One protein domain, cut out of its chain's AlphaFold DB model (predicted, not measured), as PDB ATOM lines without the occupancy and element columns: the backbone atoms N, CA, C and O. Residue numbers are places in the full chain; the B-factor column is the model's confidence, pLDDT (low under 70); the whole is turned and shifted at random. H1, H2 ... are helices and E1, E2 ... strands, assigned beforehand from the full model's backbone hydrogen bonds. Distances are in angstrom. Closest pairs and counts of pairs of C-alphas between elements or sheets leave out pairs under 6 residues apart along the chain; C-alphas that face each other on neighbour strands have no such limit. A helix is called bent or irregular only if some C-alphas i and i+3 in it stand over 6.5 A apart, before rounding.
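What this domain is: This is residues 54 to 147 of the 309 residues of the protein "Multidrug ABC transporter permease" of Paenibacillus sp. OT2-17 (UniProt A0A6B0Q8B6). A strongly twisted sheet of five strands curls like part of a barrel, with H1 packed on one face, mainly by E2; at the E4 and E5 end it makes a sandwich, only partly face to face and with crossed strands, with a small three-stranded sheet, E6 E7 E8. The printed part has 94 residues, with eight named strands, E1 to E8, and then H1. The larger sheet runs E2 E3 E1 E4 E5 and the smaller E6 E7 E8, both antiparallel; the class is mixed, helices and strands. The whole is compact, with a radius of gyration of the C-alphas of 13.7 A and spans of 39 by 28 by 20 A.

How they stand to each other: E1, residues 56 to 58, is an inner strand between E3, residues 71 to 75, and E4, residues 88 to 94. N 57 and O 74 are 2.8 A apart, and N 56 and O 89 are 2.8 A apart, both within hydrogen-bond range. E2, residues 66 to 68, is an edge strand and forms a hairpin with E3, with N 66 and O 73 at 2.8 A. E4 forms a hairpin with the other edge strand, E5, residues 97 to 102, with N 92 and O 99 at 3.0 A. Pairing is staggered: E4 pairs with E1 over residues 88 to 89 and with E5 over 89 to 94. E6, residues 111 to 115, E7, residues 118 to 123, and E8, residues 126 to 131, form a meander, each strand the antiparallel neighbour of the one before; N 113 and O 120 are 2.9 A apart, and N 121 and O 128 are 2.8 A apart. Between the two sheets, whose strands stand at 62 degrees, the closest C-alphas of E4 and E6 are those of Val 94 and Arg 112, 5.9 A. H1, residues 137 to 147, is on the larger sheet, in two layers, a helix on one face of a sheet; the closest C-alphas of E2 and H1 are those of Val 66 and Phe 143, 5.7 A. In H1, 4 of 7 O i to N i+4 pairs are within hydrogen-bond range.

Where its parts are: E1 begins at C-alpha 56, (-49.682, -27.554, 51.689). E4 is 19.5 A long, E5 16.6 A, E7 16.2 A and E8 17.0 A. H1, 15.8 A, ends at C-alpha 147, (-40.242, -20.488, 58.435); it is irregular, but only just, with C-alphas 143 and 146 at 6.8 A.

The domain as a whole: The C-alphas farthest apart, those of Val 62 and Ser 125, are 41.5 A apart. The printed part has no cut. The link from E3 to E4, residues 76 to 87, is long. Mean pLDDT of the printed part is 84.9, and residue 62 is under 70.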
ATOM      1  N   LYS A  54     -43.350 -26.517  48.247       87.25
ATOM      2  CA  LYS A  54     -43.815 -27.841  48.685       87.25
ATOM      3  C   LYS A  54     -45.348 -27.844  48.865       87.25
ATOM      4  O   LYS A  54     -45.940 -26.779  49.039       87.25
ATOM      5  N   PRO A  55     -46.008 -29.015  48.816       87.50
ATOM      6  CA  PRO A  55     -47.452 -29.109  49.015       87.50
ATOM      7  C   PRO A  55     -47.876 -28.652  50.415       87.50
ATOM      8  O   PRO A  55     -47.244 -28.987  51.425       87.50
ATOM      9  N   PHE A  56     -48.979 -27.914  50.467       89.06
ATOM     10  CA  PHE A  56     -49.682 -27.554  51.689       89.06
ATOM     11  C   PHE A  56     -50.991 -28.329  51.756       89.06
ATOM     12  O   PHE A  56     -51.624 -28.574  50.736       89.06
ATOM     13  N   TYR A  57     -51.415 -28.686  52.960       88.88
ATOM     14  CA  TYR A  57     -52.696 -29.339  53.195       88.88
ATOM     15  C   TYR A  57     -53.506 -28.539  54.201       88.88
ATOM     16  O   TYR A  57     -52.955 -28.017  55.177       88.88
ATOM     17  N   GLU A  58     -54.812 -28.457  53.972       87.88
ATOM     18  CA  GLU A  58     -55.732 -27.922  54.969       87.88
ATOM     19  C   GLU A  58     -55.638 -28.735  56.263       87.88
ATOM     20  O   GLU A  58     -55.577 -29.970  56.243       87.88
ATOM     21  N   THR A  59     -55.636 -28.041  57.395       84.62
ATOM     22  CA  THR A  59     -55.637 -28.663  58.718       84.62
ATOM     23  C   THR A  59     -56.501 -27.867  59.685       84.62
ATOM     24  O   THR A  59     -56.686 -26.660  59.545       84.62
ATOM     25  N   THR A  60     -57.033 -28.554  60.689       79.25
ATOM     26  CA  THR A  60     -57.740 -27.944  61.821       79.25
ATOM     27  C   THR A  60     -56.807 -27.616  62.988       79.25
ATOM     28  O   THR A  60     -57.234 -26.980  63.949       79.25
ATOM     29  N   SER A  61     -55.548 -28.066  62.935       75.12
ATOM     30  CA  SER A  61     -54.525 -27.728  63.930       75.12
ATOM     31  C   SER A  61     -54.085 -26.274  63.755       75.12
ATOM     32  O   SER A  61     -54.029 -25.782  62.636       75.12
ATOM     33  N   VAL A  62     -53.787 -25.568  64.849       69.75
ATOM     34  CA  VAL A  62     -53.377 -24.148  64.802       69.75
ATOM     35  C   VAL A  62     -51.853 -24.009  64.749       69.75
ATOM     36  O   VAL A  62     -51.340 -23.026  64.208       69.75
ATOM     37  N   ASP A  63     -51.115 -24.996  65.257       74.06
ATOM     38  CA  ASP A  63     -49.669 -24.885  65.432       74.06
ATOM     39  C   ASP A  63     -48.902 -25.009  64.105       74.06
ATOM     40  O   ASP A  63     -49.154 -25.900  63.289       74.06
ATOM     41  N   GLY A  64     -47.976 -24.076  63.873       71.50
ATOM     42  CA  GLY A  64     -47.191 -23.993  62.637       71.50
ATOM     43  C   GLY A  64     -48.014 -23.792  61.355       71.50
ATOM     44  O   GLY A  64     -47.530 -24.129  60.273       71.50
ATOM     45  N   THR A  65     -49.247 -23.281  61.452       81.88
ATOM     46  CA  THR A  65     -50.139 -23.104  60.294       81.88
ATOM     47  C   THR A  65     -50.126 -21.700  59.709       81.88
ATOM     48  O   THR A  65     -49.819 -20.709  60.374       81.88
ATOM     49  N   VAL A  66     -50.505 -21.621  58.438       84.25
ATOM     50  CA  VAL A  66     -50.714 -20.382  57.696       84.25
ATOM     51  C   VAL A  66     -52.209 -20.191  57.490       84.25
ATOM     52  O   VAL A  66     -52.878 -21.087  56.985       84.25
ATOM     53  N   SER A  67     -52.740 -19.025  57.854       81.94
ATOM     54  CA  SER A  67     -54.126 -18.672  57.541       81.94
ATOM     55  C   SER A  67     -54.188 -17.955  56.193       81.94
ATOM     56  O   SER A  67     -53.534 -16.927  56.000       81.94
ATOM     57  N   TYR A  68     -54.978 -18.493  55.268       82.69
ATOM     58  CA  TYR A  68     -55.256 -17.897  53.966       82.69
ATOM     59  C   TYR A  68     -56.740 -18.062  53.639       82.69
ATOM     60  O   TYR A  68     -57.290 -19.149  53.794       82.69
ATOM     61  N   ALA A  69     -57.402 -16.976  53.225       78.38
ATOM     62  CA  ALA A  69     -58.826 -16.957  52.861       78.38
ATOM     63  C   ALA A  69     -59.792 -17.580  53.905       78.38
ATOM     64  O   ALA A  69     -60.851 -18.084  53.547       78.38
ATOM     65  N   GLY A  70     -59.446 -17.532  55.200       79.44
ATOM     66  CA  GLY A  70     -60.253 -18.101  56.291       79.44
ATOM     67  C   GLY A  70     -60.013 -19.591  56.572       79.44
ATOM     68  O   GLY A  70     -60.635 -20.143  57.475       79.44
ATOM     69  N   THR A  71     -59.091 -20.226  55.846       84.00
ATOM     70  CA  THR A  71     -58.672 -21.627  56.019       84.00
ATOM     71  C   THR A  71     -57.223 -21.717  56.496       84.00
ATOM     72  O   THR A  71     -56.413 -20.835  56.206       84.00
ATOM     73  N   HIS A  72     -56.896 -22.768  57.248       88.00
ATOM     74  CA  HIS A  72     -55.548 -23.008  57.763       88.00
ATOM     75  C   HIS A  72     -54.840 -24.075  56.938       88.00
ATOM     76  O   HIS A  72     -55.351 -25.179  56.763       88.00
ATOM     77  N   PHE A  73     -53.641 -23.748  56.477       87.12
ATOM     78  CA  PHE A  73     -52.776 -24.626  55.707       87.12
ATOM     79  C   PHE A  73     -51.515 -24.953  56.498       87.12
ATOM     80  O   PHE A  73     -50.925 -24.084  57.143       87.12
ATOM     81  N   LYS A  74     -51.069 -26.202  56.417       88.25
ATOM     82  CA  LYS A  74     -49.801 -26.672  56.982       88.25
ATOM     83  C   LYS A  74     -48.998 -27.356  55.884       88.25
ATOM     84  O   LYS A  74     -49.571 -27.966  54.984       88.25
ATOM     85  N   ARG A  75     -47.675 -27.224  55.919       88.00
ATOM     86  CA  ARG A  75     -46.796 -27.846  54.921       88.00
ATOM     87  C   ARG A  75     -46.693 -29.349  55.163       88.00
ATOM     88  O   ARG A  75     -46.659 -29.784  56.311       88.00
ATOM     89  N   GLU A  76     -46.624 -30.129  54.087       85.44
ATOM     90  CA  GLU A  76     -46.630 -31.595  54.135       85.44
ATOM     91  C   GLU A  76     -45.606 -32.209  55.105       85.44
ATOM     92  O   GLU A  76     -45.930 -33.149  55.831       85.44
ATOM     93  N   ASP A  77     -44.386 -31.675  55.132       84.19
ATOM     94  CA  ASP A  77     -43.256 -32.168  55.931       84.19
ATOM     95  C   ASP A  77     -43.342 -31.814  57.426       84.19
ATOM     96  O   ASP A  77     -42.500 -32.247  58.212       84.19
ATOM     97  N   ARG A  78     -44.363 -31.052  57.837       82.62
ATOM     98  CA  ARG A  78     -44.621 -30.673  59.235       82.62
ATOM     99  C   ARG A  78     -45.801 -31.420  59.857       82.62
ATOM    100  O   ARG A  78     -46.097 -31.181  61.026       82.62
ATOM    101  N   PHE A  79     -46.492 -32.277  59.104       83.19
ATOM    102  CA  PHE A  79     -47.581 -33.088  59.651       83.19
ATOM    103  C   PHE A  79     -47.044 -34.163  60.598       83.19
ATOM    104  O   PHE A  79     -46.089 -34.869  60.275       83.19
ATOM    105  N   GLU A  80     -47.687 -34.313  61.754       81.94
ATOM    106  CA  GLU A  80     -47.368 -35.390  62.696       81.94
ATOM    107  C   GLU A  80     -48.066 -36.702  62.307       81.94
ATOM    108  O   GLU A  80     -49.060 -36.721  61.573       81.94
ATOM    109  N   SER A  81     -47.545 -37.832  62.801       72.94
ATOM    110  CA  SER A  81     -48.117 -39.159  62.533       72.94
ATOM    111  C   SER A  81     -49.507 -39.284  63.171       72.94
ATOM    112  O   SER A  81     -49.619 -39.594  64.352       72.94
ATOM    113  N   GLY A  82     -50.562 -39.039  62.388       71.44
ATOM    114  CA  GLY A  82     -51.964 -39.116  62.823       71.44
ATOM    115  C   GLY A  82     -52.806 -37.871  62.522       71.44
ATOM    116  O   GLY A  82     -54.024 -37.924  62.674       71.44
ATOM    117  N   GLU A  83     -52.200 -36.772  62.063       81.38
ATOM    118  CA  GLU A  83     -52.945 -35.581  61.638       81.38
ATOM    119  C   GLU A  83     -53.647 -35.815  60.287       81.38
ATOM    120  O   GLU A  83     -53.062 -36.332  59.331       81.38
ATOM    121  N   THR A  84     -54.915 -35.411  60.182       80.56
ATOM    122  CA  THR A  84     -55.683 -35.528  58.937       80.56
ATOM    123  C   THR A  84     -55.295 -34.428  57.959       80.56
ATOM    124  O   THR A  84     -55.433 -33.243  58.267       80.56
ATOM    125  N   LYS A  85     -54.857 -34.826  56.764       85.69
ATOM    126  CA  LYS A  85     -54.587 -33.925  55.640       85.69
ATOM    127  C   LYS A  85     -55.889 -33.650  54.883       85.69
ATOM    128  O   LYS A  85     -56.526 -34.589  54.408       85.69
ATOM    129  N   GLY A  86     -56.292 -32.383  54.805       84.81
ATOM    130  CA  GLY A  86     -57.437 -31.939  54.011       84.81
ATOM    131  C   GLY A  86     -57.079 -31.733  52.537       84.81
ATOM    132  O   GLY A  86     -56.313 -32.506  51.958       84.81
ATOM    133  N   ARG A  87     -57.641 -30.696  51.905       86.12
ATOM    134  CA  ARG A  87     -57.358 -30.387  50.494       86.12
ATOM    135  C   ARG A  87     -55.914 -29.933  50.307       86.12
ATOM    136  O   ARG A  87     -55.363 -29.237  51.157       86.12
ATOM    137  N   GLU A  88     -55.317 -30.346  49.192       89.62
ATOM    138  CA  GLU A  88     -53.974 -29.924  48.800       89.62
ATOM    139  C   GLU A  88     -54.032 -28.541  48.149       89.62
ATOM    140  O   GLU A  88     -54.822 -28.316  47.234       89.62
ATOM    141  N   ALA A  89     -53.145 -27.655  48.577       89.38
ATOM    142  CA  ALA A  89     -52.873 -26.381  47.944       89.38
ATOM    143  C   ALA A  89     -51.377 -26.250  47.661       89.38
ATOM    144  O   ALA A  89     -50.534 -26.856  48.329       89.38
ATOM    145  N   ARG A  90     -51.026 -25.434  46.667       90.19
ATOM    146  CA  ARG A  90     -49.626 -25.231  46.296       90.19
ATOM    147  C   ARG A  90     -49.343 -23.793  45.921       90.19
ATOM    148  O   ARG A  90     -50.159 -23.133  45.286       90.19
ATOM    149  N   ILE A  91     -48.152 -23.325  46.274       90.62
ATOM    150  CA  ILE A  91     -47.643 -22.023  45.852       90.62
ATOM    151  C   ILE A  91     -46.520 -22.260  44.854       90.62
ATOM    152  O   ILE A  91     -45.674 -23.117  45.075       90.62
ATOM    153  N   LEU A  92     -46.507 -21.519  43.749       89.94
ATOM    154  CA  LEU A  92     -45.430 -21.589  42.764       89.94
ATOM    155  C   LEU A  92     -44.936 -20.187  42.415       89.94
ATOM    156  O   LEU A  92     -45.729 -19.259  42.230       89.94
ATOM    157  N   GLN A  93     -43.621 -20.035  42.291       90.12
ATOM    158  CA  GLN A  93     -43.010 -18.804  41.815       90.12
ATOM    159  C   GLN A  93     -43.086 -18.717  40.285       90.12
ATOM    160  O   GLN A  93     -42.761 -19.672  39.570       90.12
ATOM    161  N   VAL A  94     -43.478 -17.545  39.779       87.75
ATOM    162  CA  VAL A  94     -43.500 -17.189  38.355       87.75
ATOM    163  C   VAL A  94     -42.843 -15.822  38.182       87.75
ATOM    164  O   VAL A  94     -43.434 -14.773  38.448       87.75
ATOM    165  N   GLY A  95     -41.576 -15.818  37.763       85.25
ATOM    166  CA  GLY A  95     -40.771 -14.599  37.702       85.25
ATOM    167  C   GLY A  95     -40.598 -13.973  39.090       85.25
ATOM    168  O   GLY A  95     -39.893 -14.519  39.938       85.25
ATOM    169  N   LYS A  96     -41.236 -12.819  39.319       83.81
ATOM    170  CA  LYS A  96     -41.209 -12.089  40.605       83.81
ATOM    171  C   LYS A  96     -42.470 -12.275  41.453       83.81
ATOM    172  O   LYS A  96     -42.500 -11.806  42.586       83.81
ATOM    173  N   SER A  97     -43.504 -12.909  40.909       86.50
ATOM    174  CA  SER A  97     -44.791 -13.086  41.581       86.50
ATOM    175  C   SER A  97     -44.945 -14.523  42.061       86.50
ATOM    176  O   SER A  97     -44.446 -15.453  41.430       86.50
ATOM    177  N   PHE A  98     -45.662 -14.703  43.165       90.12
ATOM    178  CA  PHE A  98     -46.051 -16.014  43.674       90.12
ATOM    179  C   PHE A  98     -47.539 -16.212  43.424       90.12
ATOM    180  O   PHE A  98     -48.332 -15.287  43.615       90.12
ATOM    181  N   VAL A  99     -47.913 -17.401  42.966       91.19
ATOM    182  CA  VAL A  99     -49.308 -17.747  42.696       91.19
ATOM    183  C   VAL A  99     -49.732 -18.908  43.582       91.19
ATOM    184  O   VAL A  99     -48.982 -19.868  43.741       91.19
ATOM    185  N   PHE A 100     -50.921 -18.801  44.160       91.62
ATOM    186  CA  PHE A 100     -51.569 -19.830  44.959       91.62
ATOM    187  C   PHE A 100     -52.520 -20.642  44.084       91.62
ATOM    188  O   PHE A 100     -53.303 -20.072  43.323       91.62
ATOM    189  N   ILE A 101     -52.446 -21.961  44.200       90.12
ATOM    190  CA  ILE A 101     -53.254 -22.931  43.470       90.12
ATOM    191  C   ILE A 101     -54.030 -23.737  44.502       90.12
ATOM    192  O   ILE A 101     -53.430 -24.395  45.354       90.12
ATOM    193  N   ASP A 102     -55.352 -23.682  44.404       85.31
ATOM    194  CA  ASP A 102     -56.269 -24.467  45.227       85.31
ATOM    195  C   ASP A 102     -56.513 -25.826  44.553       85.31
ATOM    196  O   ASP A 102     -57.442 -26.004  43.762       85.31
ATOM    197  N   GLY A 103     -55.586 -26.762  44.760       84.00
ATOM    198  CA  GLY A 103     -55.652 -28.108  44.204       84.00
ATOM    199  C   GLY A 103     -54.288 -28.765  43.993       84.00
ATOM    200  O   GLY A 103     -53.236 -28.124  43.987       84.00
ATOM    201  N   SER A 104     -54.318 -30.079  43.755       81.12
ATOM    202  CA  SER A 104     -53.114 -30.881  43.529       81.12
ATOM    203  C   SER A 104     -52.432 -30.528  42.206       81.12
ATOM    204  O   SER A 104     -53.044 -30.605  41.132       81.12
ATOM    205  N   VAL A 105     -51.137 -30.228  42.256       81.25
ATOM    206  CA  VAL A 105     -50.341 -29.907  41.065       81.25
ATOM    207  C   VAL A 105     -49.559 -31.137  40.617       81.25
ATOM    208  O   VAL A 105     -48.584 -31.530  41.253       81.25
ATOM    209  N   LYS A 106     -49.950 -31.720  39.475       76.38
ATOM    210  CA  LYS A 106     -49.279 -32.898  38.888       76.38
ATOM    211  C   LYS A 106     -47.831 -32.630  38.469       76.38
ATOM    212  O   LYS A 106     -46.996 -33.523  38.575       76.38
ATOM    213  N   VAL A 107     -47.535 -31.426  37.970       77.31
ATOM    214  CA  VAL A 107     -46.190 -31.036  37.524       77.31
ATOM    215  C   VAL A 107     -45.879 -29.623  38.001       77.31
ATOM    216  O   VAL A 107     -46.477 -28.660  37.528       77.31
ATOM    217  N   ALA A 108     -44.933 -29.505  38.932       73.12
ATOM    218  CA  ALA A 108     -44.433 -28.215  39.409       73.12
ATOM    219  C   ALA A 108     -43.199 -27.731  38.630       73.12
ATOM    220  O   ALA A 108     -42.971 -26.526  38.523       73.12
ATOM    221  N   ASP A 109     -42.428 -28.650  38.045       75.81
ATOM    222  CA  ASP A 109     -41.182 -28.338  37.342       75.81
ATOM    223  C   ASP A 109     -41.425 -28.097  35.848       75.81
ATOM    224  O   ASP A 109     -41.964 -28.955  35.145       75.81
ATOM    225  N   GLY A 110     -41.002 -26.940  35.339       80.88
ATOM    226  CA  GLY A 110     -41.161 -26.573  33.933       80.88
ATOM    227  C   GLY A 110     -41.069 -25.069  33.704       80.88
ATOM    228  O   GLY A 110     -40.857 -24.299  34.640       80.88
ATOM    229  N   ASN A 111     -41.247 -24.641  32.454       83.31
ATOM    230  CA  ASN A 111     -41.352 -23.219  32.147       83.31
ATOM    231  C   ASN A 111     -42.749 -22.728  32.553       83.31
ATOM    232  O   ASN A 111     -43.756 -23.289  32.108       83.31
ATOM    233  N   ARG A 112     -42.809 -21.719  33.426       88.62
ATOM    234  CA  ARG A 112     -44.050 -21.247  34.056       88.62
ATOM    235  C   ARG A 112     -44.423 -19.873  33.502       88.62
ATOM    236  O   ARG A 112     -43.593 -18.969  33.488       88.62
ATOM    237  N   SER A 113     -45.676 -19.705  33.087       87.06
ATOM    238  CA  SER A 113     -46.240 -18.407  32.707       87.06
ATOM    239  C   SER A 113     -47.588 -18.208  33.385       87.06
ATOM    240  O   SER A 113     -48.400 -19.131  33.436       87.06
ATOM    241  N   PHE A 114     -47.827 -17.005  33.896       88.19
ATOM    242  CA  PHE A 114     -49.083 -16.631  34.531       88.19
ATOM    243  C   PHE A 114     -49.755 -15.535  33.708       88.19
ATOM    244  O   PHE A 114     -49.177 -14.474  33.475       88.19
ATOM    245  N   THR A 115     -50.968 -15.795  33.225       85.38
ATOM    246  CA  THR A 115     -51.736 -14.826  32.431       85.38
ATOM    247  C   THR A 115     -53.220 -15.010  32.719       85.38
ATOM    248  O   THR A 115     -53.709 -16.136  32.729       85.38
ATOM    249  N   ASN A 116     -53.939 -13.909  32.958       82.06
ATOM    250  CA  ASN A 116     -55.392 -13.896  33.171       82.06
ATOM    251  C   ASN A 116     -55.895 -14.908  34.228       82.06
ATOM    252  O   ASN A 116     -56.893 -15.584  34.005       82.06
ATOM    253  N   GLY A 117     -55.197 -15.053  35.364       83.94
ATOM    254  CA  GLY A 117     -55.628 -15.950  36.454       83.94
ATOM    255  C   GLY A 117     -55.374 -17.442  36.212       83.94
ATOM    256  O   GLY A 117     -55.720 -18.269  37.049       83.94
ATOM    257  N   THR A 118     -54.746 -17.809  35.091       87.69
ATOM    258  CA  THR A 118     -54.356 -19.193  34.801       87.69
ATOM    259  C   THR A 118     -52.837 -19.322  34.809       87.69
ATOM    260  O   THR A 118     -52.129 -18.621  34.078       87.69
ATOM    261  N   LEU A 119     -52.324 -20.248  35.616       87.69
ATOM    262  CA  LEU A 119     -50.938 -20.688  35.554       87.69
ATOM    263  C   LEU A 119     -50.795 -21.761  34.476       87.69
ATOM    264  O   LEU A 119     -51.456 -22.795  34.526       87.69
ATOM    265  N   THR A 120     -49.889 -21.539  33.529       86.94
ATOM    266  CA  THR A 120     -49.498 -22.532  32.528       86.94
ATOM    267  C   THR A 120     -48.092 -23.038  32.835       86.94
ATOM    268  O   THR A 120     -47.144 -22.251  32.865       86.94
ATOM    269  N   VAL A 121     -47.952 -24.347  33.049       87.56
ATOM    270  CA  VAL A 121     -46.670 -25.029  33.274       87.56
ATOM    271  C   VAL A 121     -46.379 -25.920  32.074       87.56
ATOM    272  O   VAL A 121     -47.153 -26.826  31.769       87.56
ATOM    273  N   THR A 122     -45.270 -25.660  31.382       85.31
ATOM    274  CA  THR A 122     -44.852 -26.436  30.204       85.31
ATOM    275  C   THR A 122     -43.613 -27.258  30.535       85.31
ATOM    276  O   THR A 122     -42.591 -26.700  30.946       85.31
ATOM    277  N   ARG A 123     -43.676 -28.577  30.337       86.25
ATOM    278  CA  ARG A 123     -42.551 -29.499  30.543       86.25
ATOM    279  C   ARG A 123     -42.364 -30.352  29.291       86.25
ATOM    280  O   ARG A 123     -43.115 -31.289  29.049       86.25
ATOM    281  N   GLY A 124     -41.351 -30.026  28.488       83.75
ATOM    282  CA  GLY A 124     -41.152 -30.677  27.191       83.75
ATOM    283  C   GLY A 124     -42.307 -30.358  26.235       83.75
ATOM    284  O   GLY A 124     -42.517 -29.191  25.914       83.75
ATOM    285  N   SER A 125     -43.043 -31.383  25.797       78.62
ATOM    286  CA  SER A 125     -44.236 -31.262  24.942       78.62
ATOM    287  C   SER A 125     -45.543 -31.060  25.714       78.62
ATOM    288  O   SER A 125     -46.540 -30.653  25.121       78.62
ATOM    289  N   ASP A 126     -45.553 -31.337  27.019       84.94
ATOM    290  CA  ASP A 126     -46.779 -31.359  27.810       84.94
ATOM    291  C   ASP A 126     -47.038 -29.997  28.455       84.94
ATOM    292  O   ASP A 126     -46.144 -29.378  29.041       84.94
ATOM    293  N   THR A 127     -48.282 -29.528  28.350       86.06
ATOM    294  CA  THR A 127     -48.729 -28.250  28.915       86.06
ATOM    295  C   THR A 127     -49.858 -28.490  29.907       86.06
ATOM    296  O   THR A 127     -50.916 -29.000  29.545       86.06
ATOM    297  N   PHE A 128     -49.651 -28.070  31.151       86.88
ATOM    298  CA  PHE A 128     -50.641 -28.141  32.220       86.88
ATOM    299  C   PHE A 128     -51.146 -26.742  32.552       86.88
ATOM    300  O   PHE A 128     -50.367 -25.788  32.593       86.88
ATOM    301  N   ARG A 129     -52.455 -26.613  32.775       88.44
ATOM    302  CA  ARG A 129     -53.106 -25.353  33.147       88.44
ATOM    303  C   ARG A 129     -53.797 -25.514  34.492       88.44
ATOM    304  O   ARG A 129     -54.520 -26.488  34.687       88.44
ATOM    305  N   TYR A 130     -53.578 -24.553  35.376       88.25
ATOM    306  CA  TYR A 130     -54.143 -24.512  36.720       88.25
ATOM    307  C   TYR A 130     -54.764 -23.138  36.954       88.25
ATOM    308  O   TYR A 130     -54.161 -22.126  36.588       88.25
ATOM    309  N   GLU A 131     -55.948 -23.085  37.562       89.75
ATOM    310  CA  GLU A 131     -56.461 -21.816  38.077       89.75
ATOM    311  C   GLU A 131     -55.610 -21.395  39.273       89.75
ATOM    312  O   GLU A 131     -55.344 -22.191  40.173       89.75
ATOM    313  N   ALA A 132     -55.115 -20.161  39.237       89.94
ATOM    314  CA  ALA A 132     -54.184 -19.674  40.236       89.94
ATOM    315  C   ALA A 132     -54.461 -18.209  40.567       89.94
ATOM    316  O   ALA A 132     -54.726 -17.382  39.691       89.94
ATOM    317  N   LYS A 133     -54.345 -17.863  41.845       90.50
ATOM    318  CA  LYS A 133     -54.497 -16.493  42.323       90.50
ATOM    319  C   LYS A 133     -53.128 -15.924  42.665       90.50
ATOM    320  O   LYS A 133     -52.372 -16.533  43.415       90.50
ATOM    321  N   ALA A 134     -52.793 -14.758  42.119       89.56
ATOM    322  CA  ALA A 134     -51.568 -14.067  42.507       89.56
ATOM    323  C   ALA A 134     -51.655 -13.651  43.982       89.56
ATOM    324  O   ALA A 134     -52.639 -13.034  44.391       89.56
ATOM    325  N   LEU A 135     -50.630 -13.997  44.756       89.12
ATOM    326  CA  LEU A 135     -50.509 -13.613  46.155       89.12
ATOM    327  C   LEU A 135     -50.011 -12.172  46.257       89.12
ATOM    328  O   LEU A 135     -49.074 -11.765  45.562       89.12
ATOM    329  N   THR A 136     -50.624 -11.405  47.151       90.69
ATOM    330  CA  THR A 136     -50.097 -10.100  47.571       90.69
ATOM    331  C   THR A 136     -48.868 -10.274  48.470       90.69
ATOM    332  O   THR A 136     -48.586 -11.369  48.954       90.69
ATOM    333  N   ALA A 137     -48.112  -9.198  48.707       87.38
ATOM    334  CA  ALA A 137     -46.926  -9.255  49.566       87.38
ATOM    335  C   ALA A 137     -47.261  -9.678  51.009       87.38
ATOM    336  O   ALA A 137     -46.528 -10.476  51.594       87.38
ATOM    337  N   ASP A 138     -48.384  -9.201  51.552       87.38
ATOM    338  CA  ASP A 138     -48.833  -9.536  52.908       87.38
ATOM    339  C   ASP A 138     -49.289 -10.997  53.012       87.38
ATOM    340  O   ASP A 138     -48.943 -11.695  53.968       87.38
ATOM    341  N   GLU A 139     -50.015 -11.485  52.000       88.69
ATOM    342  CA  GLU A 139     -50.407 -12.895  51.912       88.69
ATOM    343  C   GLU A 139     -49.176 -13.793  51.756       88.69
ATOM    344  O   GLU A 139     -49.066 -14.801  52.437       88.69
ATOM    345  N   LEU A 140     -48.203 -13.424  50.921       87.69
ATOM    346  CA  LEU A 140     -46.959 -14.182  50.783       87.69
ATOM    347  C   LEU A 140     -46.160 -14.218  52.093       87.69
ATOM    348  O   LEU A 140     -45.604 -15.254  52.459       87.69
ATOM    349  N   TYR A 141     -46.105 -13.099  52.816       87.50
ATOM    350  CA  TYR A 141     -45.409 -13.023  54.097       87.50
ATOM    351  C   TYR A 141     -46.024 -13.957  55.148       87.50
ATOM    352  O   TYR A 141     -45.285 -14.549  55.937       87.50
ATOM    353  N   SER A 142     -47.348 -14.154  55.141       87.88
ATOM    354  CA  SER A 142     -47.994 -15.093  56.068       87.88
ATOM    355  C   SER A 142     -47.531 -16.537  55.847       87.88
ATOM    356  O   SER A 142     -47.347 -17.253  56.830       87.88
ATOM    357  N   PHE A 143     -47.240 -16.931  54.600       87.06
ATOM    358  CA  PHE A 143     -46.679 -18.247  54.275       87.06
ATOM    359  C   PHE A 143     -45.217 -18.415  54.704       87.06
ATOM    360  O   PHE A 143     -44.818 -19.518  55.067       87.06
ATOM    361  N   TYR A 144     -44.421 -17.342  54.718       87.81
ATOM    362  CA  TYR A 144     -43.029 -17.393  55.187       87.81
ATOM    363  C   TYR A 144     -42.876 -17.228  56.702       87.81
ATOM    364  O   TYR A 144     -41.858 -17.629  57.264       87.81
ATOM    365  N   LYS A 145     -43.858 -16.637  57.391       87.94
ATOM    366  CA  LYS A 145     -43.783 -16.369  58.833       87.94
ATOM    367  C   LYS A 145     -43.461 -17.622  59.675       87.94
ATOM    368  O   LYS A 145     -42.607 -17.492  60.555       87.94
ATOM    369  N   PRO A 146     -44.043 -18.814  59.424       86.44
ATOM    370  CA  PRO A 146     -43.678 -20.040  60.146       86.44
ATOM    371  C   PRO A 146     -42.235 -20.509  59.909       86.44
ATOM    372  O   PRO A 146     -41.677 -21.211  60.747       86.44
ATOM    373  N   GLU A 147     -41.610 -20.102  58.802       86.25
ATOM    374  CA  GLU A 147     -40.242 -20.488  58.435       86.25
ATOM    375  C   GLU A 147     -39.177 -19.584  59.074       86.25
ATOM    376  O   GLU A 147     -38.024 -19.988  59.237       86.25
TER     377      GLU A 147